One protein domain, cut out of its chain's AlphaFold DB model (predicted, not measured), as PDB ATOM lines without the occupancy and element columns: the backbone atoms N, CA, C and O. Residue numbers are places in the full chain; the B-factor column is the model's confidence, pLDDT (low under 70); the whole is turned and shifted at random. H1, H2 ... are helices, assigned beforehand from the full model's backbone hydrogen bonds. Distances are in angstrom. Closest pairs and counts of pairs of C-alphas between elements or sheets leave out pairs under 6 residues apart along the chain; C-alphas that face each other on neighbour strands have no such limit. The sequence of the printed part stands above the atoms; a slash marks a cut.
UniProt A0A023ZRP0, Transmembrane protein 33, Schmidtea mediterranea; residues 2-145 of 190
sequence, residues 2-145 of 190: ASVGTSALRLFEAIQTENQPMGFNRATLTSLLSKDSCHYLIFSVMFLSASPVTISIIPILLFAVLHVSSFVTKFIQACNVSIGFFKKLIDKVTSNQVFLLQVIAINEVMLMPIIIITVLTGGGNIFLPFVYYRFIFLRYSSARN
ATOM      1  N   ALA A   2      25.930 -22.215  39.335       64.06
ATOM      2  CA  ALA A   2      27.401 -22.197  39.471       64.06
ATOM      3  C   ALA A   2      28.166 -21.933  38.150       64.06
ATOM      4  O   ALA A   2      29.105 -21.146  38.130       64.06
ATOM      5  N   SER A   3      27.707 -22.505  37.029       64.38
ATOM      6  CA  SER A   3      28.296 -22.279  35.694       64.38
ATOM      7  C   SER A   3      28.169 -20.837  35.180       64.38
ATOM      8  O   SER A   3      28.987 -20.403  34.372       64.38
ATOM      9  N   VAL A   4      27.156 -20.088  35.638       69.00
ATOM     10  CA  VAL A   4      26.992 -18.664  35.295       69.00
ATOM     11  C   VAL A   4      28.057 -17.862  36.030       69.00
ATOM     12  O   VAL A   4      28.768 -17.083  35.405       69.00
ATOM     13  N   GLY A   5      28.217 -18.110  37.334       68.31
ATOM     14  CA  GLY A   5      29.200 -17.417  38.168       68.31
ATOM     15  C   GLY A   5      30.639 -17.639  37.701       68.31
ATOM     16  O   GLY A   5      31.385 -16.677  37.551       68.31
ATOM     17  N   THR A   6      31.026 -18.878  37.382       69.69
ATOM     18  CA  THR A   6      32.386 -19.177  36.897       69.69
ATOM     19  C   THR A   6      32.671 -18.564  35.527       69.69
ATOM     20  O   THR A   6      33.758 -18.039  35.301       69.69
ATOM     21  N   SER A   7      31.694 -18.584  34.619       68.69
ATOM     22  CA  SER A   7      31.814 -17.945  33.302       68.69
ATOM     23  C   SER A   7      31.871 -16.417  33.409       68.69
ATOM     24  O   SER A   7      32.652 -15.790  32.696       68.69
ATOM     25  N   ALA A   8      31.096 -15.824  34.325       69.94
ATOM     26  CA  ALA A   8      31.089 -14.386  34.590       69.94
ATOM     27  C   ALA A   8      32.419 -13.910  35.186       69.94
ATOM     28  O   ALA A   8      32.975 -12.920  34.719       69.94
ATOM     29  N   LEU A   9      32.963 -14.649  36.157       69.94
ATOM     30  CA  LEU A   9      34.264 -14.350  36.758       69.94
ATOM     31  C   LEU A   9      35.389 -14.417  35.729       69.94
ATOM     32  O   LEU A   9      36.171 -13.482  35.626       69.94
ATOM     33  N   ARG A  10      35.429 -15.453  34.885       70.56
ATOM     34  CA  ARG A  10      36.432 -15.534  33.810       70.56
ATOM     35  C   ARG A  10      36.288 -14.430  32.777       70.56
ATOM     36  O   ARG A  10      37.282 -13.997  32.207       70.56
ATOM     37  N   LEU A  11      35.058 -14.001  32.495       68.88
ATOM     38  CA  LEU A  11      34.820 -12.864  31.614       68.88
ATOM     39  C   LEU A  11      35.384 -11.583  32.237       68.88
ATOM     40  O   LEU A  11      36.061 -10.832  31.544       68.88
ATOM     41  N   PHE A  12      35.157 -11.380  33.535       73.38
ATOM     42  CA  PHE A  12      35.682 -10.254  34.302       73.38
ATOM     43  C   PHE A  12      37.218 -10.266  34.374       73.38
ATOM     44  O   PHE A  12      37.853  -9.276  34.019       73.38
ATOM     45  N   GLU A  13      37.831 -11.406  34.705       72.44
ATOM     46  CA  GLU A  13      39.289 -11.593  34.698       72.44
ATOM     47  C   GLU A  13      39.886 -11.332  33.309       72.44
ATOM     48  O   GLU A  13      40.919 -10.673  33.173       72.44
ATOM     49  N   ALA A  14      39.218 -11.798  32.252       67.69
ATOM     50  CA  ALA A  14      39.654 -11.578  30.880       67.69
ATOM     51  C   ALA A  14      39.480 -10.126  30.410       67.69
ATOM     52  O   ALA A  14      40.106  -9.763  29.420       67.69
ATOM     53  N   ILE A  15      38.626  -9.320  31.048       67.81
ATOM     54  CA  ILE A  15      38.533  -7.867  30.820       67.81
ATOM     55  C   ILE A  15      39.667  -7.164  31.568       67.81
ATOM     56  O   ILE A  15      40.345  -6.312  31.003       67.81
ATOM     57  N   GLN A  16      39.905  -7.566  32.817       66.62
ATOM     58  CA  GLN A  16      40.904  -6.959  33.693       66.62
ATOM     59  C   GLN A  16      42.344  -7.215  33.222       66.62
ATOM     60  O   GLN A  16      43.191  -6.336  33.330       66.62
ATOM     61  N   THR A  17      42.616  -8.388  32.644       63.38
ATOM     62  CA  THR A  17      43.946  -8.748  32.118       63.38
ATOM     63  C   THR A  17      44.267  -8.040  30.793       63.38
ATOM     64  O   THR A  17      45.434  -7.878  30.449       63.38
ATOM     65  N   GLU A  18      43.255  -7.611  30.030       61.62
ATOM     66  CA  GLU A  18      43.444  -7.106  28.659       61.62
ATOM     67  C   GLU A  18      43.806  -5.610  28.591       61.62
ATOM     68  O   GLU A  18      44.040  -5.119  27.493       61.62
ATOM     69  N   ASN A  19      43.898  -4.885  29.723       54.09
ATOM     70  CA  ASN A  19      44.360  -3.480  29.821       54.09
ATOM     71  C   ASN A  19      43.810  -2.532  28.724       54.09
ATOM     72  O   ASN A  19      44.426  -1.530  28.364       54.09
ATOM     73  N   GLN A  20      42.641  -2.847  28.164       55.16
ATOM     74  CA  GLN A  20      41.941  -1.994  27.217       55.16
ATOM     75  C   GLN A  20      41.203  -0.929  28.036       55.16
ATOM     76  O   GLN A  20      40.580  -1.279  29.044       55.16
ATOM     77  N   PRO A  21      41.241   0.358  27.644       51.91
ATOM     78  CA  PRO A  21      40.453   1.373  28.326       51.91
ATOM     79  C   PRO A  21      38.991   0.922  28.332       51.91
ATOM     80  O   PRO A  21      38.516   0.373  27.335       51.91
ATOM     81  N   MET A  22      38.284   1.147  29.444       54.38
ATOM     82  CA  MET A  22      36.852   0.857  29.633       54.38
ATOM     83  C   MET A  22      35.951   1.721  28.723       54.38
ATOM     84  O   MET A  22      34.946   2.279  29.147       54.38
ATOM     85  N   GLY A  23      36.319   1.884  27.456       56.38
ATOM     86  CA  GLY A  23      35.464   2.411  26.418       56.38
ATOM     87  C   GLY A  23      34.527   1.306  25.961       56.38
ATOM     88  O   GLY A  23      34.961   0.219  25.573       56.38
ATOM     89  N   PHE A  24      33.232   1.599  25.976       58.69
ATOM     90  CA  PHE A  24      32.195   0.778  25.365       58.69
ATOM     91  C   PHE A  24      32.349   0.835  23.831       58.69
ATOM     92  O   PHE A  24      31.592   1.492  23.125       58.69
ATOM     93  N   ASN A  25      33.410   0.220  23.306       68.81
ATOM     94  CA  ASN A  25      33.746   0.237  21.890       68.81
ATOM     95  C   ASN A  25      33.233  -1.044  21.217       68.81
ATOM     96  O   ASN A  25      33.314  -2.140  21.778       68.81
ATOM     97  N   ARG A  26      32.730  -0.925  19.981       64.19
ATOM     98  CA  ARG A  26      32.224  -2.070  19.202       64.19
ATOM     99  C   ARG A  26      33.294  -3.146  19.009       64.19
ATOM    100  O   ARG A  26      32.967  -4.327  19.023       64.19
ATOM    101  N   ALA A  27      34.560  -2.752  18.880       66.56
ATOM    102  CA  ALA A  27      35.683  -3.683  18.778       66.56
ATOM    103  C   ALA A  27      35.855  -4.527  20.055       66.56
ATOM    104  O   ALA A  27      35.997  -5.748  19.976       66.56
ATOM    105  N   THR A  28      35.751  -3.897  21.229       64.88
ATOM    106  CA  THR A  28      35.832  -4.569  22.532       64.88
ATOM    107  C   THR A  28      34.656  -5.516  22.731       64.88
ATOM    108  O   THR A  28      34.862  -6.650  23.146       64.88
ATOM    109  N   LEU A  29      33.434  -5.106  22.365       68.94
ATOM    110  CA  LEU A  29      32.243  -5.958  22.460       68.94
ATOM    111  C   LEU A  29      32.344  -7.192  21.553       68.94
ATOM    112  O   LEU A  29      32.035  -8.297  21.991       68.94
ATOM    113  N   THR A  30      32.814  -7.030  20.314       67.44
ATOM    114  CA  THR A  30      33.031  -8.160  19.398       67.44
ATOM    115  C   THR A  30      34.124  -9.099  19.912       67.44
ATOM    116  O   THR A  30      33.945 -10.317  19.876       67.44
ATOM    117  N   SER A  31      35.224  -8.558  20.453       66.50
ATOM    118  CA  SER A  31      36.280  -9.359  21.096       66.50
ATOM    119  C   SER A  31      35.743 -10.130  22.306       66.50
ATOM    120  O   SER A  31      36.035 -11.315  22.480       66.50
ATOM    121  N   LEU A  32      34.894  -9.485  23.113       68.25
ATOM    122  CA  LEU A  32      34.293 -10.080  24.299       68.25
ATOM    123  C   LEU A  32      33.315 -11.201  23.953       68.25
ATOM    124  O   LEU A  32      33.385 -12.279  24.539       68.25
ATOM    125  N   LEU A  33      32.436 -10.955  22.977       70.69
ATOM    126  CA  LEU A  33      31.495 -11.947  22.466       70.69
ATOM    127  C   LEU A  33      32.245 -13.140  21.880       70.69
ATOM    128  O   LEU A  33      31.857 -14.264  22.134       70.69
ATOM    129  N   SER A  34      33.380 -12.929  21.212       66.31
ATOM    130  CA  SER A  34      34.215 -14.020  20.696       66.31
ATOM    131  C   SER A  34      34.850 -14.910  21.784       66.31
ATOM    132  O   SER A  34      35.436 -15.944  21.444       66.31
ATOM    133  N   LYS A  35      34.811 -14.540  23.074       69.12
ATOM    134  CA  LYS A  35      35.355 -15.373  24.161       69.12
ATOM    135  C   LYS A  35      34.386 -16.516  24.477       69.12
ATOM    136  O   LYS A  35      33.210 -16.292  24.751       69.12
ATOM    137  N   ASP A  36      34.909 -17.742  24.566       67.31
ATOM    138  CA  ASP A  36      34.111 -18.935  24.894       67.31
ATOM    139  C   ASP A  36      33.342 -18.791  26.220       67.31
ATOM    140  O   ASP A  36      32.192 -19.208  26.325       67.31
ATOM    141  N   SER A  37      33.931 -18.115  27.212       69.12
ATOM    142  CA  SER A  37      33.270 -17.849  28.500       69.12
ATOM    143  C   SER A  37      32.013 -16.976  28.356       69.12
ATOM    144  O   SER A  37      31.049 -17.175  29.090       69.12
ATOM    145  N   CYS A  38      31.979 -16.047  27.393       70.25
ATOM    146  CA  CYS A  38      30.795 -15.229  27.123       70.25
ATOM    147  C   CYS A  38      29.671 -16.075  26.510       70.25
ATOM    148  O   CYS A  38      28.525 -16.003  26.949       70.25
ATOM    149  N   HIS A  39      30.008 -16.948  25.560       74.75
ATOM    150  CA  HIS A  39      29.046 -17.865  24.949       74.75
ATOM    151  C   HIS A  39      28.390 -18.778  25.993       74.75
ATOM    152  O   HIS A  39      27.165 -18.889  26.025       74.75
ATOM    153  N   TYR A  40      29.170 -19.379  26.896       73.31
ATOM    154  CA  TYR A  40      28.608 -20.240  27.943       73.31
ATOM    155  C   TYR A  40      27.803 -19.477  28.995       73.31
ATOM    156  O   TYR A  40      26.849 -20.033  29.548       73.31
ATOM    157  N   LEU A  41      28.133 -18.206  29.245       72.50
ATOM    158  CA  LEU A  41      27.316 -17.331  30.081       72.50
ATOM    159  C   LEU A  41      25.948 -17.083  29.436       72.50
ATOM    160  O   LEU A  41      24.932 -17.300  30.092       72.50
ATOM    161  N   ILE A  42      25.913 -16.720  28.148       74.12
ATOM    162  CA  ILE A  42      24.665 -16.525  27.391       74.12
ATOM    163  C   ILE A  42      23.833 -17.812  27.397       74.12
ATOM    164  O   ILE A  42      22.649 -17.774  27.723       74.12
ATOM    165  N   PHE A  43      24.462 -18.955  27.110       73.50
ATOM    166  CA  PHE A  43      23.813 -20.267  27.130       73.50
ATOM    167  C   PHE A  43      23.187 -20.571  28.498       73.50
ATOM    168  O   PHE A  43      22.012 -20.921  28.593       73.50
ATOM    169  N   SER A  44      23.951 -20.373  29.574       70.38
ATOM    170  CA  SER A  44      23.498 -20.662  30.935       70.38
ATOM    171  C   SER A  44      22.373 -19.728  31.401       70.38
ATOM    172  O   SER A  44      21.484 -20.170  32.123       70.38
ATOM    173  N   VAL A  45      22.387 -18.451  30.998       72.38
ATOM    174  CA  VAL A  45      21.323 -17.478  31.311       72.38
ATOM    175  C   VAL A  45      20.048 -17.778  30.519       72.38
ATOM    176  O   VAL A  45      18.951 -17.712  31.073       72.38
ATOM    177  N   MET A  46      20.179 -18.171  29.249       73.00
ATOM    178  CA  MET A  46      19.041 -18.494  28.386       73.00
ATOM    179  C   MET A  46      18.207 -19.658  28.947       73.00
ATOM    180  O   MET A  46      16.980 -19.579  28.973       73.00
ATOM    181  N   PHE A  47      18.861 -20.705  29.461       70.12
ATOM    182  CA  PHE A  47      18.184 -21.861  30.067       70.12
ATOM    183  C   PHE A  47      17.804 -21.679  31.541       70.12
ATOM    184  O   PHE A  47      17.110 -22.529  32.089       70.12
ATOM    185  N   LEU A  48      18.204 -20.578  32.185       71.69
ATOM    186  CA  LEU A  48      17.762 -20.259  33.547       71.69
ATOM    187  C   LEU A  48      16.292 -19.810  33.581       71.69
ATOM    188  O   LEU A  48      15.614 -20.002  34.584       71.69
ATOM    189  N   SER A  49      15.819 -19.215  32.483       61.81
ATOM    190  CA  SER A  49      14.479 -18.616  32.365       61.81
ATOM    191  C   SER A  49      13.510 -19.466  31.533       61.81
ATOM    192  O   SER A  49      12.371 -19.066  31.310       61.81
ATOM    193  N   ALA A  50      13.970 -20.609  31.019       63.69
ATOM    194  CA  ALA A  50      13.215 -21.484  30.129       63.69
ATOM    195  C   ALA A  50      12.796 -22.782  30.834       63.69
ATOM    196  O   ALA A  50      13.370 -23.167  31.851       63.69
ATOM    197  N   SER A  51      11.803 -23.470  30.259       62.28
ATOM    198  CA  SER A  51      11.407 -24.826  30.661       62.28
ATOM    199  C   SER A  51      12.636 -25.752  30.712       62.28
ATOM    200  O   SER A  51      13.506 -25.634  29.840       62.28
ATOM    201  N   PRO A  52      12.762 -26.644  31.713       62.72
ATOM    202  CA  PRO A  52      13.967 -27.441  31.910       62.72
ATOM    203  C   PRO A  52      14.204 -28.402  30.738       62.72
ATOM    204  O   PRO A  52      13.610 -29.475  30.650       62.72
ATOM    205  N   VAL A  53      15.130 -28.040  29.848       69.00
ATOM    206  CA  VAL A  53      15.615 -28.921  28.779       69.00
ATOM    207  C   VAL A  53      16.773 -29.751  29.333       69.00
ATOM    208  O   VAL A  53      17.911 -29.292  29.396       69.00
ATOM    209  N   THR A  54      16.500 -30.991  29.740       72.69
ATOM    210  CA  THR A  54      17.487 -31.898  30.365       72.69
ATOM    211  C   THR A  54      18.720 -32.149  29.492       72.69
ATOM    212  O   THR A  54      19.840 -32.231  29.994       72.69
ATOM    213  N   ILE A  55      18.547 -32.173  28.169       72.75
ATOM    214  CA  ILE A  55      19.622 -32.380  27.183       72.75
ATOM    215  C   ILE A  55      20.611 -31.194  27.162       72.75
ATOM    216  O   ILE A  55      21.773 -31.341  26.782       72.75
ATOM    217  N   SER A  56      20.202 -30.024  27.665       73.69
ATOM    218  CA  SER A  56      21.075 -28.856  27.824       73.69
ATOM    219  C   SER A  56      22.111 -29.021  28.946       73.69
ATOM    220  O   SER A  56      23.058 -28.237  29.014       73.69
ATOM    221  N   ILE A  57      21.960 -30.010  29.835       76.94
ATOM    222  CA  ILE A  57      22.867 -30.227  30.975       76.94
ATOM    223  C   ILE A  57      24.191 -30.853  30.519       76.94
ATOM    224  O   ILE A  57      25.238 -30.558  31.090       76.94
ATOM    225  N   ILE A  58      24.163 -31.673  29.464       79.31
ATOM    226  CA  ILE A  58      25.331 -32.388  28.927       79.31
ATOM    227  C   ILE A  58      26.520 -31.451  28.640       79.31
ATOM    228  O   ILE A  58      27.600 -31.700  29.179       79.31
ATOM    229  N   PRO A  59      26.377 -30.360  27.859       78.56
ATOM    230  CA  PRO A  59      27.493 -29.466  27.565       78.56
ATOM    231  C   PRO A  59      28.014 -28.792  28.836       78.56
ATOM    232  O   PRO A  59      29.223 -28.709  29.028       78.56
ATOM    233  N   ILE A  60      27.124 -28.396  29.749       78.25
ATOM    234  CA  ILE A  60      27.490 -27.764  31.025       78.25
ATOM    235  C   ILE A  60      28.334 -28.721  31.877       78.25
ATOM    236  O   ILE A  60      29.369 -28.327  32.417       78.25
ATOM    237  N   LEU A  61      27.920 -29.986  31.970       80.06
ATOM    238  CA  LEU A  61      28.631 -31.014  32.724       80.06
ATOM    239  C   LEU A  61      30.004 -31.310  32.108       80.06
ATOM    240  O   LEU A  61      31.002 -31.350  32.825       80.06
ATOM    241  N   LEU A  62      30.075 -31.471  30.784       79.94
ATOM    242  CA  LEU A  62      31.330 -31.754  30.086       79.94
ATOM    243  C   LEU A  62      32.327 -30.592  30.206       79.94
ATOM    244  O   LEU A  62      33.514 -30.832  30.432       79.94
ATOM    245  N   PHE A  63      31.864 -29.340  30.154       77.25
ATOM    246  CA  PHE A  63      32.724 -28.190  30.441       77.25
ATOM    247  C   PHE A  63      33.206 -28.162  31.882       77.25
ATOM    248  O   PHE A  63      34.384 -27.895  32.119       77.25
ATOM    249  N   ALA A  64      32.333 -28.458  32.844       80.94
ATOM    250  CA  ALA A  64      32.735 -28.540  34.243       80.94
ATOM    251  C   ALA A  64      33.842 -29.588  34.436       80.94
ATOM    252  O   ALA A  64      34.860 -29.279  35.052       80.94
ATOM    253  N   VAL A  65      33.700 -30.771  33.828       83.81
ATOM    254  CA  VAL A  65      34.722 -31.829  33.858       83.81
ATOM    255  C   VAL A  65      36.043 -31.341  33.258       83.81
ATOM    256  O   VAL A  65      37.072 -31.437  33.921       83.81
ATOM    257  N   LEU A  66      36.031 -30.742  32.063       83.44
ATOM    258  CA  LEU A  66      37.248 -30.221  31.423       83.44
ATOM    259  C   LEU A  66      37.953 -29.151  32.270       83.44
ATOM    260  O   LEU A  66      39.184 -29.133  32.372       83.44
ATOM    261  N   HIS A  67      37.184 -28.264  32.903       82.38
ATOM    262  CA  HIS A  67      37.731 -27.219  33.761       82.38
ATOM    263  C   HIS A  67      38.300 -27.762  35.065       82.38
ATOM    264  O   HIS A  67      39.385 -27.335  35.458       82.38
ATOM    265  N   VAL A  68      37.617 -28.711  35.705       83.19
ATOM    266  CA  VAL A  68      38.119 -29.382  36.907       83.19
ATOM    267  C   VAL A  68      39.395 -30.150  36.580       83.19
ATOM    268  O   VAL A  68      40.393 -29.973  37.270       83.19
ATOM    269  N   SER A  69      39.420 -30.917  35.486       82.25
ATOM    270  CA  SER A  69      40.621 -31.629  35.039       82.25
ATOM    271  C   SER A  69      41.797 -30.680  34.813       82.25
ATOM    272  O   SER A  69      42.875 -30.902  35.355       82.25
ATOM    273  N   SER A  70      41.580 -29.570  34.103       83.00
ATOM    274  CA  SER A  70      42.630 -28.573  33.853       83.00
ATOM    275  C   SER A  70      43.128 -27.905  35.139       83.00
ATOM    276  O   SER A  70      44.323 -27.654  35.288       83.00
ATOM    277  N   PHE A  71      42.219 -27.599  36.068       84.12
ATOM    278  CA  PHE A  71      42.556 -26.996  37.355       84.12
ATOM    279  C   PHE A  71      43.384 -27.949  38.219       84.12
ATOM    280  O   PHE A  71      44.434 -27.560  38.726       84.12
ATOM    281  N   VAL A  72      42.956 -29.208  38.336       84.50
ATOM    282  CA  VAL A  72      43.651 -30.204  39.154       84.50
ATOM    283  C   VAL A  72      45.042 -30.501  38.589       84.50
ATOM    284  O   VAL A  72      45.986 -30.591  39.368       84.50
ATOM    285  N   THR A  73      45.225 -30.554  37.264       82.31
ATOM    286  CA  THR A  73      46.565 -30.691  36.661       82.31
ATOM    287  C   THR A  73      47.494 -29.547  37.062       82.31
ATOM    288  O   THR A  73      48.625 -29.796  37.478       82.31
ATOM    289  N   LYS A  74      47.021 -28.294  36.990       84.50
ATOM    290  CA  LYS A  74      47.809 -27.118  37.395       84.50
ATOM    291  C   LYS A  74      48.141 -27.139  38.886       84.50
ATOM    292  O   LYS A  74      49.262 -26.826  39.269       84.50
ATOM    293  N   PHE A  75      47.184 -27.541  39.718       85.88
ATOM    294  CA  PHE A  75      47.374 -27.661  41.161       85.88
ATOM    295  C   PHE A  75      48.409 -28.740  41.519       85.88
ATOM    296  O   PHE A  75      49.328 -28.481  42.292       85.88
ATOM    297  N   ILE A  76      48.315 -29.922  40.902       84.44
ATOM    298  CA  ILE A  76      49.290 -31.013  41.056       84.44
ATOM    299  C   ILE A  76      50.703 -30.534  40.704       84.44
ATOM    300  O   ILE A  76      51.646 -30.822  41.440       84.44
ATOM    301  N   GLN A  77      50.846 -29.795  39.598       84.00
ATOM    302  CA  GLN A  77      52.130 -29.250  39.154       84.00
ATOM    303  C   GLN A  77      52.688 -28.205  40.131       84.00
ATOM    304  O   GLN A  77      53.885 -28.214  40.396       84.00
ATOM    305  N   ALA A  78      51.837 -27.344  40.694       86.25
ATOM    306  CA  ALA A  78      52.254 -26.306  41.635       86.25
ATOM    307  C   ALA A  78      52.656 -26.862  43.012       86.25
ATOM    308  O   ALA A  78      53.622 -26.395  43.607       86.25
ATOM    309  N   CYS A  79      51.932 -27.862  43.521       84.75
ATOM    310  CA  CYS A  79      52.188 -28.444  44.842       84.75
ATOM    311  C   CYS A  79      53.168 -29.629  44.818       84.75
ATOM    312  O   CYS A  79      53.539 -30.123  45.879       84.75
ATOM    313  N   ASN A  80      53.567 -30.107  43.632       82.81
ATOM    314  CA  ASN A  80      54.404 -31.297  43.440       82.81
ATOM    315  C   ASN A  80      53.846 -32.568  44.130       82.81
ATOM    316  O   ASN A  80      54.589 -33.402  44.646       82.81
ATOM    317  N   VAL A  81      52.513 -32.719  44.158       80.69
ATOM    318  CA  VAL A  81      51.810 -33.836  44.821       80.69
ATOM    319  C   VAL A  81      51.469 -34.933  43.812       80.69
ATOM    320  O   VAL A  81      50.769 -34.693  42.832       80.69
ATOM    321  N   SER A  82      51.891 -36.173  44.065       73.44
ATOM    322  CA  SER A  82      51.574 -37.312  43.193       73.44
ATOM    323  C   SER A  82      50.304 -38.043  43.639       73.44
ATOM    324  O   SER A  82      50.341 -38.933  44.485       73.44
ATOM    325  N   ILE A  83      49.164 -37.707  43.032       78.56
ATOM    326  CA  ILE A  83      47.910 -38.473  43.156       78.56
ATOM    327  C   ILE A  83      47.738 -39.405  41.951       78.56
ATOM    328  O   ILE A  83      47.040 -39.088  40.991       78.56
ATOM    329  N   GLY A  84      48.399 -40.566  41.988       76.81
ATOM    330  CA  GLY A  84      48.554 -41.463  40.833       76.81
ATOM    331  C   GLY A  84      47.253 -41.947  40.170       76.81
ATOM    332  O   GLY A  84      47.193 -42.028  38.945       76.81
ATOM    333  N   PHE A  85      46.197 -42.235  40.941       79.38
ATOM    334  CA  PHE A  85      44.900 -42.654  40.385       79.38
ATOM    335  C   PHE A  85      44.179 -41.502  39.667       79.38
ATOM    336  O   PHE A  85      43.811 -41.621  38.499       79.38
ATOM    337  N   PHE A  86      44.033 -40.364  40.348       78.81
ATOM    338  CA  PHE A  86      43.365 -39.186  39.797       78.81
ATOM    339  C   PHE A  86      44.130 -38.598  38.615       78.81
ATOM    340  O   PHE A  86      43.510 -38.204  37.632       78.81
ATOM    341  N   LYS A  87      45.467 -38.622  38.655       80.88
ATOM    342  CA  LYS A  87      46.313 -38.193  37.542       80.88
ATOM    343  C   LYS A  87      46.027 -39.002  36.275       80.88
ATOM    344  O   LYS A  87      45.777 -38.407  35.241       80.88
ATOM    345  N   LYS A  88      45.916 -40.335  36.363       83.12
ATOM    346  CA  LYS A  88      45.551 -41.182  35.208       83.12
ATOM    347  C   LYS A  88      44.171 -40.851  34.629       83.12
ATOM    348  O   LYS A  88      44.014 -40.832  33.410       83.12
ATOM    349  N   LEU A  89      43.172 -40.591  35.478       82.31
ATOM    350  CA  LEU A  89      41.837 -40.179  35.021       82.31
ATOM    351  C   LEU A  89      41.869 -38.807  34.339       82.31
ATOM    352  O   LEU A  89      41.283 -38.634  33.273       82.31
ATOM    353  N   ILE A  90      42.576 -37.847  34.928       84.12
ATOM    354  CA  ILE A  90      42.720 -36.493  34.390       84.12
ATOM    355  C   ILE A  90      43.487 -36.513  33.068       84.12
ATOM    356  O   ILE A  90      43.062 -35.865  32.112       84.12
ATOM    357  N   ASP A  91      44.552 -37.304  32.978       82.06
ATOM    358  CA  ASP A  91      45.328 -37.493  31.756       82.06
ATOM    359  C   ASP A  91      44.461 -38.125  30.660       82.06
ATOM    360  O   ASP A  91      44.526 -37.703  29.509       82.06
ATOM    361  N   LYS A  92      43.568 -39.063  31.012       84.94
ATOM    362  CA  LYS A  92      42.616 -39.664  30.064       84.94
ATOM    363  C   LYS A  92      41.554 -38.677  29.570       84.94
ATOM    364  O   LYS A  92      41.183 -38.704  28.397       84.94
ATOM    365  N   VAL A  93      41.049 -37.808  30.445       84.94
ATOM    366  CA  VAL A  93      40.111 -36.738  30.061       84.94
ATOM    367  C   VAL A  93      40.813 -35.716  29.166       84.94
ATOM    368  O   VAL A  93      40.266 -35.323  28.139       84.94
ATOM    369  N   THR A  94      42.044 -35.344  29.514       82.38
ATOM    370  CA  THR A  94      42.858 -34.379  28.764       82.38
ATOM    371  C   THR A  94      43.260 -34.941  27.399       82.38
ATOM    372  O   THR A  94      43.144 -34.244  26.394       82.38
ATOM    373  N   SER A  95      43.625 -36.226  27.310       85.56
ATOM    374  CA  SER A  95      43.934 -36.884  26.032       85.56
ATOM    375  C   SER A  95      42.724 -36.932  25.098       85.56
ATOM    376  O   SER A  95      42.867 -36.852  23.882       85.56
ATOM    377  N   ASN A  96      41.522 -37.051  25.665       85.44
ATOM    378  CA  ASN A  96      40.264 -37.110  24.925       85.44
ATOM    379  C   ASN A  96      39.576 -35.740  24.799       85.44
ATOM    380  O   ASN A  96      38.425 -35.678  24.366       85.44
ATOM    381  N   GLN A  97      40.247 -34.638  25.148       83.25
ATOM    382  CA  GLN A  97      39.644 -33.304  25.175       83.25
ATOM    383  C   GLN A  97      39.005 -32.922  23.833       83.25
ATOM    384  O   GLN A  97      37.895 -32.398  23.808       83.25
ATOM    385  N   VAL A  98      39.670 -33.228  22.716       82.31
ATOM    386  CA  VAL A  98      39.151 -32.944  21.368       82.31
ATOM    387  C   VAL A  98      37.833 -33.676  21.112       82.31
ATOM    388  O   VAL A  98      36.867 -33.066  20.661       82.31
ATOM    389  N   PHE A  99      37.771 -34.964  21.454       82.00
ATOM    390  CA  PHE A  99      36.557 -35.768  21.318       82.00
ATOM    391  C   PHE A  99      35.422 -35.220  22.192       82.00
ATOM    392  O   PHE A  99      34.295 -35.071  21.727       82.00
ATOM    393  N   LEU A 100      35.719 -34.844  23.439       82.62
ATOM    394  CA  LEU A 100      34.725 -34.255  24.340       82.62
ATOM    395  C   LEU A 100      34.168 -32.937  23.786       82.62
ATOM    396  O   LEU A 100      32.958 -32.731  23.805       82.62
ATOM    397  N   LEU A 101      35.020 -32.073  23.232       82.75
ATOM    398  CA  LEU A 101      34.593 -30.816  22.609       82.75
ATOM    399  C   LEU A 101      33.734 -31.043  21.354       82.75
ATOM    400  O   LEU A 101      32.792 -30.286  21.116       82.75
ATOM    401  N   GLN A 102      34.002 -32.100  20.583       82.88
ATOM    402  CA  GLN A 102      33.150 -32.500  19.459       82.88
ATOM    403  C   GLN A 102      31.777 -32.994  19.929       82.88
ATOM    404  O   GLN A 102      30.766 -32.566  19.379       82.88
ATOM    405  N   VAL A 103      31.715 -33.829  20.972       81.12
ATOM    406  CA  VAL A 103      30.445 -34.298  21.562       81.12
ATOM    407  C   VAL A 103      29.599 -33.123  22.053       81.12
ATOM    408  O   VAL A 103      28.396 -33.072  21.801       81.12
ATOM    409  N   ILE A 104      30.229 -32.139  22.698       82.94
ATOM    410  CA  ILE A 104      29.566 -30.898  23.106       82.94
ATOM    411  C   ILE A 104      29.003 -30.161  21.890       82.94
ATOM    412  O   ILE A 104      27.836 -29.780  21.903       82.94
ATOM    413  N   ALA A 105      29.811 -29.960  20.846       81.94
ATOM    414  CA  ALA A 105      29.380 -29.250  19.647       81.94
ATOM    415  C   ALA A 105      28.211 -29.966  18.945       81.94
ATOM    416  O   ALA A 105      27.273 -29.309  18.500       81.94
ATOM    417  N   ILE A 106      28.212 -31.304  18.906       81.00
ATOM    418  CA  ILE A 106      27.080 -32.105  18.414       81.00
ATOM    419  C   ILE A 106      25.835 -31.850  19.259       81.00
ATOM    420  O   ILE A 106      24.763 -31.606  18.708       81.00
ATOM    421  N   ASN A 107      25.970 -31.866  20.585       84.06
ATOM    422  CA  ASN A 107      24.844 -31.629  21.478       84.06
ATOM    423  C   ASN A 107      24.280 -30.205  21.336       84.06
ATOM    424  O   ASN A 107      23.065 -30.037  21.316       84.06
ATOM    425  N   GLU A 108      25.137 -29.188  21.200       83.50
ATOM    426  CA  GLU A 108      24.727 -27.800  20.931       83.50
ATOM    427  C   GLU A 108      23.946 -27.694  19.608       83.50
ATOM    428  O   GLU A 108      22.910 -27.041  19.540       83.50
ATOM    429  N   VAL A 109      24.380 -28.382  18.550       83.38
ATOM    430  CA  VAL A 109      23.675 -28.346  17.258       83.38
ATOM    431  C   VAL A 109      22.340 -29.100  17.320       83.38
ATOM    432  O   VAL A 109      21.324 -28.595  16.836       83.38
ATOM    433  N   MET A 110      22.307 -30.274  17.954       81.25
ATOM    434  CA  MET A 110      21.098 -31.102  18.081       81.25
ATOM    435  C   MET A 110      20.031 -30.498  18.994       81.25
ATOM    436  O   MET A 110      18.854 -30.833  18.870       81.25
ATOM    437  N   LEU A 111      20.399 -29.571  19.876       82.56
ATOM    438  CA  LEU A 111      19.438 -28.888  20.735       82.56
ATOM    439  C   LEU A 111      18.459 -28.006  19.936       82.56
ATOM    440  O   LEU A 111      17.329 -27.807  20.370       82.56
ATOM    441  N   MET A 112      18.867 -27.495  18.768       84.06
ATOM    442  CA  MET A 112      18.049 -26.605  17.936       84.06
ATOM    443  C   MET A 112      16.712 -27.233  17.501       84.06
ATOM    444  O   MET A 112      15.666 -26.663  17.819       84.06
ATOM    445  N   PRO A 113      16.686 -28.396  16.815       82.75
ATOM    446  CA  PRO A 113      15.425 -29.039  16.449       82.75
ATOM    447  C   PRO A 113      14.588 -29.423  17.674       82.75
ATOM    448  O   PRO A 113      13.365 -29.329  17.623       82.75
ATOM    449  N   ILE A 114      15.227 -29.790  18.789       84.38
ATOM    450  CA  ILE A 114      14.532 -30.125  20.037       84.38
ATOM    451  C   ILE A 114      13.790 -28.900  20.575       84.38
ATOM    452  O   ILE A 114      12.604 -29.000  20.859       84.38
ATOM    453  N   ILE A 115      14.440 -27.732  20.637       84.06
ATOM    454  CA  ILE A 115      13.807 -26.476  21.071       84.06
ATOM    455  C   ILE A 115      12.626 -26.111  20.170       84.06
ATOM    456  O   ILE A 115      11.585 -25.698  20.678       84.06
ATOM    457  N   ILE A 116      12.761 -26.281  18.850       85.56
ATOM    458  CA  ILE A 116      11.668 -26.021  17.903       85.56
ATOM    459  C   ILE A 116      10.475 -26.931  18.212       85.56
ATOM    460  O   ILE A 116       9.363 -26.434  18.367       85.56
ATOM    461  N   ILE A 117      10.699 -28.240  18.371       85.56
ATOM    462  CA  ILE A 117       9.638 -29.197  18.727       85.56
ATOM    463  C   ILE A 117       9.020 -28.834  20.081       85.56
ATOM    464  O   ILE A 117       7.802 -28.808  20.208       85.56
ATOM    465  N   THR A 118       9.831 -28.498  21.086       82.62
ATOM    466  CA  THR A 118       9.345 -28.108  22.414       82.62
ATOM    467  C   THR A 118       8.441 -26.877  22.355       82.62
ATOM    468  O   THR A 118       7.398 -26.873  23.001       82.62
ATOM    469  N   VAL A 119       8.788 -25.857  21.565       85.81
ATOM    470  CA  VAL A 119       7.933 -24.673  21.376       85.81
ATOM    471  C   VAL A 119       6.653 -25.019  20.613       85.81
ATOM    472  O   VAL A 119       5.585 -24.553  21.003       85.81
ATOM    473  N   LEU A 120       6.724 -25.869  19.583       84.38
ATOM    474  CA  LEU A 120       5.544 -26.315  18.827       84.38
ATOM    475  C   LEU A 120       4.564 -27.134  19.681       84.38
ATOM    476  O   LEU A 120       3.357 -27.004  19.516       84.38
ATOM    477  N   THR A 121       5.069 -27.919  20.633       85.19
ATOM    478  CA  THR A 121       4.259 -28.659  21.619       85.19
ATOM    479  C   THR A 121       3.733 -27.751  22.749       85.19
ATOM    480  O   THR A 121       3.073 -28.222  23.669       85.19
ATOM    481  N   GLY A 122       4.013 -26.441  22.710       78.44
ATOM    482  CA  GLY A 122       3.579 -25.463  23.717       78.44
ATOM    483  C   GLY A 122       4.440 -25.426  24.988       78.44
ATOM    484  O   GLY A 122       4.085 -24.769  25.961       78.44
ATOM    485  N   GLY A 123       5.581 -26.119  24.997       71.12
ATOM    486  CA  GLY A 123       6.443 -26.337  26.162       71.12
ATOM    487  C   GLY A 123       7.537 -25.289  26.396       71.12
ATOM    488  O   GLY A 123       8.550 -25.608  27.019       71.12
ATOM    489  N   GLY A 124       7.397 -24.056  25.904       72.38
ATOM    490  CA  GLY A 124       8.429 -23.033  26.071       72.38
ATOM    491  C   GLY A 124       8.088 -21.683  25.449       72.38
ATOM    492  O   GLY A 124       7.043 -21.499  24.834       72.38
ATOM    493  N   ASN A 125       8.996 -20.722  25.613       78.88
ATOM    494  CA  ASN A 125       8.841 -19.382  25.058       78.88
ATOM    495  C   ASN A 125       9.120 -19.378  23.542       78.88
ATOM    496  O   ASN A 125      10.148 -19.898  23.108       78.88
ATOM    497  N   ILE A 126       8.267 -18.725  22.748       82.50
ATOM    498  CA  ILE A 126       8.436 -18.595  21.292       82.50
ATOM    499  C   ILE A 126       9.736 -17.882  20.900       82.50
ATOM    500  O   ILE A 126      10.290 -18.143  19.836       82.50
ATOM    501  N   PHE A 127      10.270 -17.027  21.777       81.75
ATOM    502  CA  PHE A 127      11.543 -16.337  21.557       81.75
ATOM    503  C   PHE A 127      12.772 -17.249  21.709       81.75
ATOM    504  O   PHE A 127      13.836 -16.934  21.173       81.75
ATOM    505  N   LEU A 128      12.647 -18.388  22.399       81.25
ATOM    506  CA  LEU A 128      13.753 -19.303  22.690       81.25
ATOM    507  C   LEU A 128      14.495 -19.810  21.431       81.25
ATOM    508  O   LEU A 128      15.720 -19.685  21.402       81.25
ATOM    509  N   PRO A 129      13.828 -20.323  20.374       84.19
ATOM    510  CA  PRO A 129      14.506 -20.773  19.154       84.19
ATOM    511  C   PRO A 129      15.257 -19.647  18.435       84.19
ATOM    512  O   PRO A 129      16.352 -19.878  17.925       84.19
ATOM    513  N   PHE A 130      14.730 -18.417  18.436       84.94
ATOM    514  CA  PHE A 130      15.396 -17.273  17.802       84.94
ATOM    515  C   PHE A 130      16.679 -16.881  18.537       84.94
ATOM    516  O   PHE A 130      17.730 -16.697  17.918       84.94
ATOM    517  N   VAL A 131      16.614 -16.792  19.868       82.38
ATOM    518  CA  VAL A 131      17.785 -16.491  20.701       82.38
ATOM    519  C   VAL A 131      18.818 -17.614  20.585       82.38
ATOM    520  O   VAL A 131      20.008 -17.345  20.409       82.38
ATOM    521  N   TYR A 132      18.370 -18.871  20.592       84.25
ATOM    522  CA  TYR A 132      19.264 -20.012  20.447       84.25
ATOM    523  C   TYR A 132      19.927 -20.071  19.069       84.25
ATOM    524  O   TYR A 132      21.103 -20.415  18.955       84.25
ATOM    525  N   TYR A 133      19.218 -19.667  18.016       83.50
ATOM    526  CA  TYR A 133      19.783 -19.604  16.670       83.50
ATOM    527  C   TYR A 133      20.920 -18.593  16.611       83.50
ATOM    528  O   TYR A 133      21.989 -18.883  16.073       83.50
ATOM    529  N   ARG A 134      20.742 -17.438  17.262       81.81
ATOM    530  CA  ARG A 134      21.808 -16.446  17.388       81.81
ATOM    531  C   ARG A 134      23.005 -16.981  18.175       81.81
ATOM    532  O   ARG A 134      24.137 -16.701  17.787       81.81
ATOM    533  N   PHE A 135      22.777 -17.764  19.229       82.81
ATOM    534  CA  PHE A 135      23.847 -18.430  19.977       82.81
ATOM    535  C   PHE A 135      24.650 -19.403  19.098       82.81
ATOM    536  O   PHE A 135      25.877 -19.305  19.052       82.81
ATOM    537  N   ILE A 136      23.980 -20.289  18.348       80.56
ATOM    538  CA  ILE A 136      24.656 -21.211  17.421       80.56
ATOM    539  C   ILE A 136      25.432 -20.436  16.356       80.56
ATOM    540  O   ILE A 136      26.569 -20.789  16.051       80.56
ATOM    541  N   PHE A 137      24.851 -19.362  15.818       79.00
ATOM    542  CA  PHE A 137      25.516 -18.519  14.829       79.00
ATOM    543  C   PHE A 137      26.812 -17.908  15.381       79.00
ATOM    544  O   PHE A 137      27.862 -18.020  14.755       79.00
ATOM    545  N   LEU A 138      26.773 -17.330  16.587       73.50
ATOM    546  CA  LEU A 138      27.965 -16.793  17.251       73.50
ATOM    547  C   LEU A 138      29.021 -17.881  17.495       73.50
ATOM    548  O   LEU A 138      30.213 -17.645  17.292       73.50
ATOM    549  N   ARG A 139      28.596 -19.093  17.870       75.31
ATOM    550  CA  ARG A 139      29.494 -20.246  18.023       75.31
ATOM    551  C   ARG A 139      30.136 -20.674  16.714       75.31
ATOM    552  O   ARG A 139      31.337 -20.916  16.697       75.31
ATOM    553  N   TYR A 140      29.367 -20.713  15.635       73.56
ATOM    554  CA  TYR A 140      29.860 -21.031  14.299       73.56
ATOM    555  C   TYR A 140      30.866 -19.986  13.788       73.56
ATOM    556  O   TYR A 140      31.886 -20.341  13.195       73.56
ATOM    557  N   SER A 141      30.610 -18.699  14.047       69.94
ATOM    558  CA  SER A 141      31.499 -17.594  13.660       69.94
ATOM    559  C   SER A 141      32.756 -17.473  14.528       69.94
ATOM    560  O   SER A 141      33.706 -16.806  14.116       69.94
ATOM    561  N   SER A 142      32.800 -18.095  15.708       68.81
ATOM    562  CA  SER A 142      33.960 -18.006  16.597       68.81
ATOM    563  C   SER A 142      35.167 -18.746  16.018       68.81
ATOM    564  O   SER A 142      35.162 -19.967  15.870       68.81
ATOM    565  N   ALA A 143      36.249 -18.012  15.744       58.22
ATOM    566  CA  ALA A 143      37.505 -18.580  15.250       58.22
ATOM    567  C   ALA A 143      38.205 -19.498  16.274       58.22
ATOM    568  O   ALA A 143      39.041 -20.314  15.896       58.22
ATOM    569  N   ARG A 144      37.862 -19.386  17.566       59.94
ATOM    570  CA  ARG A 144      38.480 -20.169  18.651       59.94
ATOM    571  C   ARG A 144      37.894 -21.575  18.821       59.94
ATOM    572  O   ARG A 144      38.524 -22.394  19.481       59.94
ATOM    573  N   ASN A 145      36.744 -21.882  18.208       65.19
ATOM    574  CA  ASN A 145      36.150 -23.219  18.251       65.19
ATOM    575  C   ASN A 145      35.930 -23.799  16.835       65.19
ATOM    576  O   ASN A 145      34.855 -23.627  16.255       65.19
TER     577      ASN A 145
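This is residues 2 to 145 of the 190 residues of the protein "Transmembrane protein 33" of Schmidtea mediterranea (UniProt A0A023ZRP0). Four helices, H3, H4, H6 and H7, make a loose four-cornered bundle, with H4 beside H6, H6 beside H7, H7 beside H3, and H3 near H4; H4 runs on past the others to one end of the long axis, where residues 77 to 85, of which 77 to 79 belong to H4 and 84 to 85 to H5, stick out, and H5 folds back from there towards H6. H1 and H2 form an arm on the H3 side of this bundle, pointing away from it and joined at the far end by a loop; residues 21 to 27, of which 26 to 27 belong to H2, stick out there. The printed part has 144 residues, with seven named helices in the order H1 to H7 and no named strand, and its class is all helix. It is only just compact, close to loose, with a radius of gyration of the C-alphas of 17.5 A and spans of 54 by 41 by 25 A.

H1, residues 2 to 16, touches H3, residues 36 to 46, at a steep tilt of 40 degrees, opposite ways; the closest C-alphas, of Ser 7 and Ser 37, are 5.0 A apart. H2, residues 26 to 33, touches no helix; it is close to H1 but not clearly touching, with the C-alphas of Leu 11 and Leu 32 closest at 7.8 A. H3 also touches H7, residues 127 to 141, at a shallow tilt of 8 degrees, opposite ways, closest at the C-alphas of His 39 and Phe 135, 7.2 A. H4, residues 54 to 79, touches H5, residues 84 to 95, with its residues 66 to 73 alone, at a steep tilt of 56 degrees; the C-alphas of Ser 69 and Ile 90 are closest at 5.3 A. With residues 55 to 66 alone H4 touches H6, residues 97 to 120, at a shallow tilt of 24 degrees, opposite ways, closest at the C-alphas of Pro 59 and Ile 104, 5.1 A. H6 and H7 form a helical hairpin at a shallow tilt of 27 degrees, with the C-alphas of Ile 115 and Pro 129 closest at 6.1 A. H3 and H6 are apart, and so are H4 and H7. Each O i to N i+4 pair is within hydrogen-bond range in H1, H2, H3, H5 and H7; in H4 it is 19 of 22 and in H6 17 of 20.

H1 begins at C-alpha 2, (27.401, -22.197, 39.471), and is 21.2 A long. H4 is the longest helix, 37.8 A from C-alpha 54 at (17.487, -31.898, 30.365) to C-alpha 79. H6 is 35.4 A long, with a kink of 28 degrees near residue 113. H7 is 21.5 A long and ends at C-alpha 141, (31.499, -17.594, 13.660).

The C-alphas farthest apart, of Asn 80 and Leu 120, are 54.9 A apart. The printed part has no cut, and no link is long. Residues 77 to 85, of which 77 to 79 belong to H4, stand free. The mean pLDDT of the printed part is 75.6; 42 residues are under 70, among them residues 14 to 32 and 141 to 145.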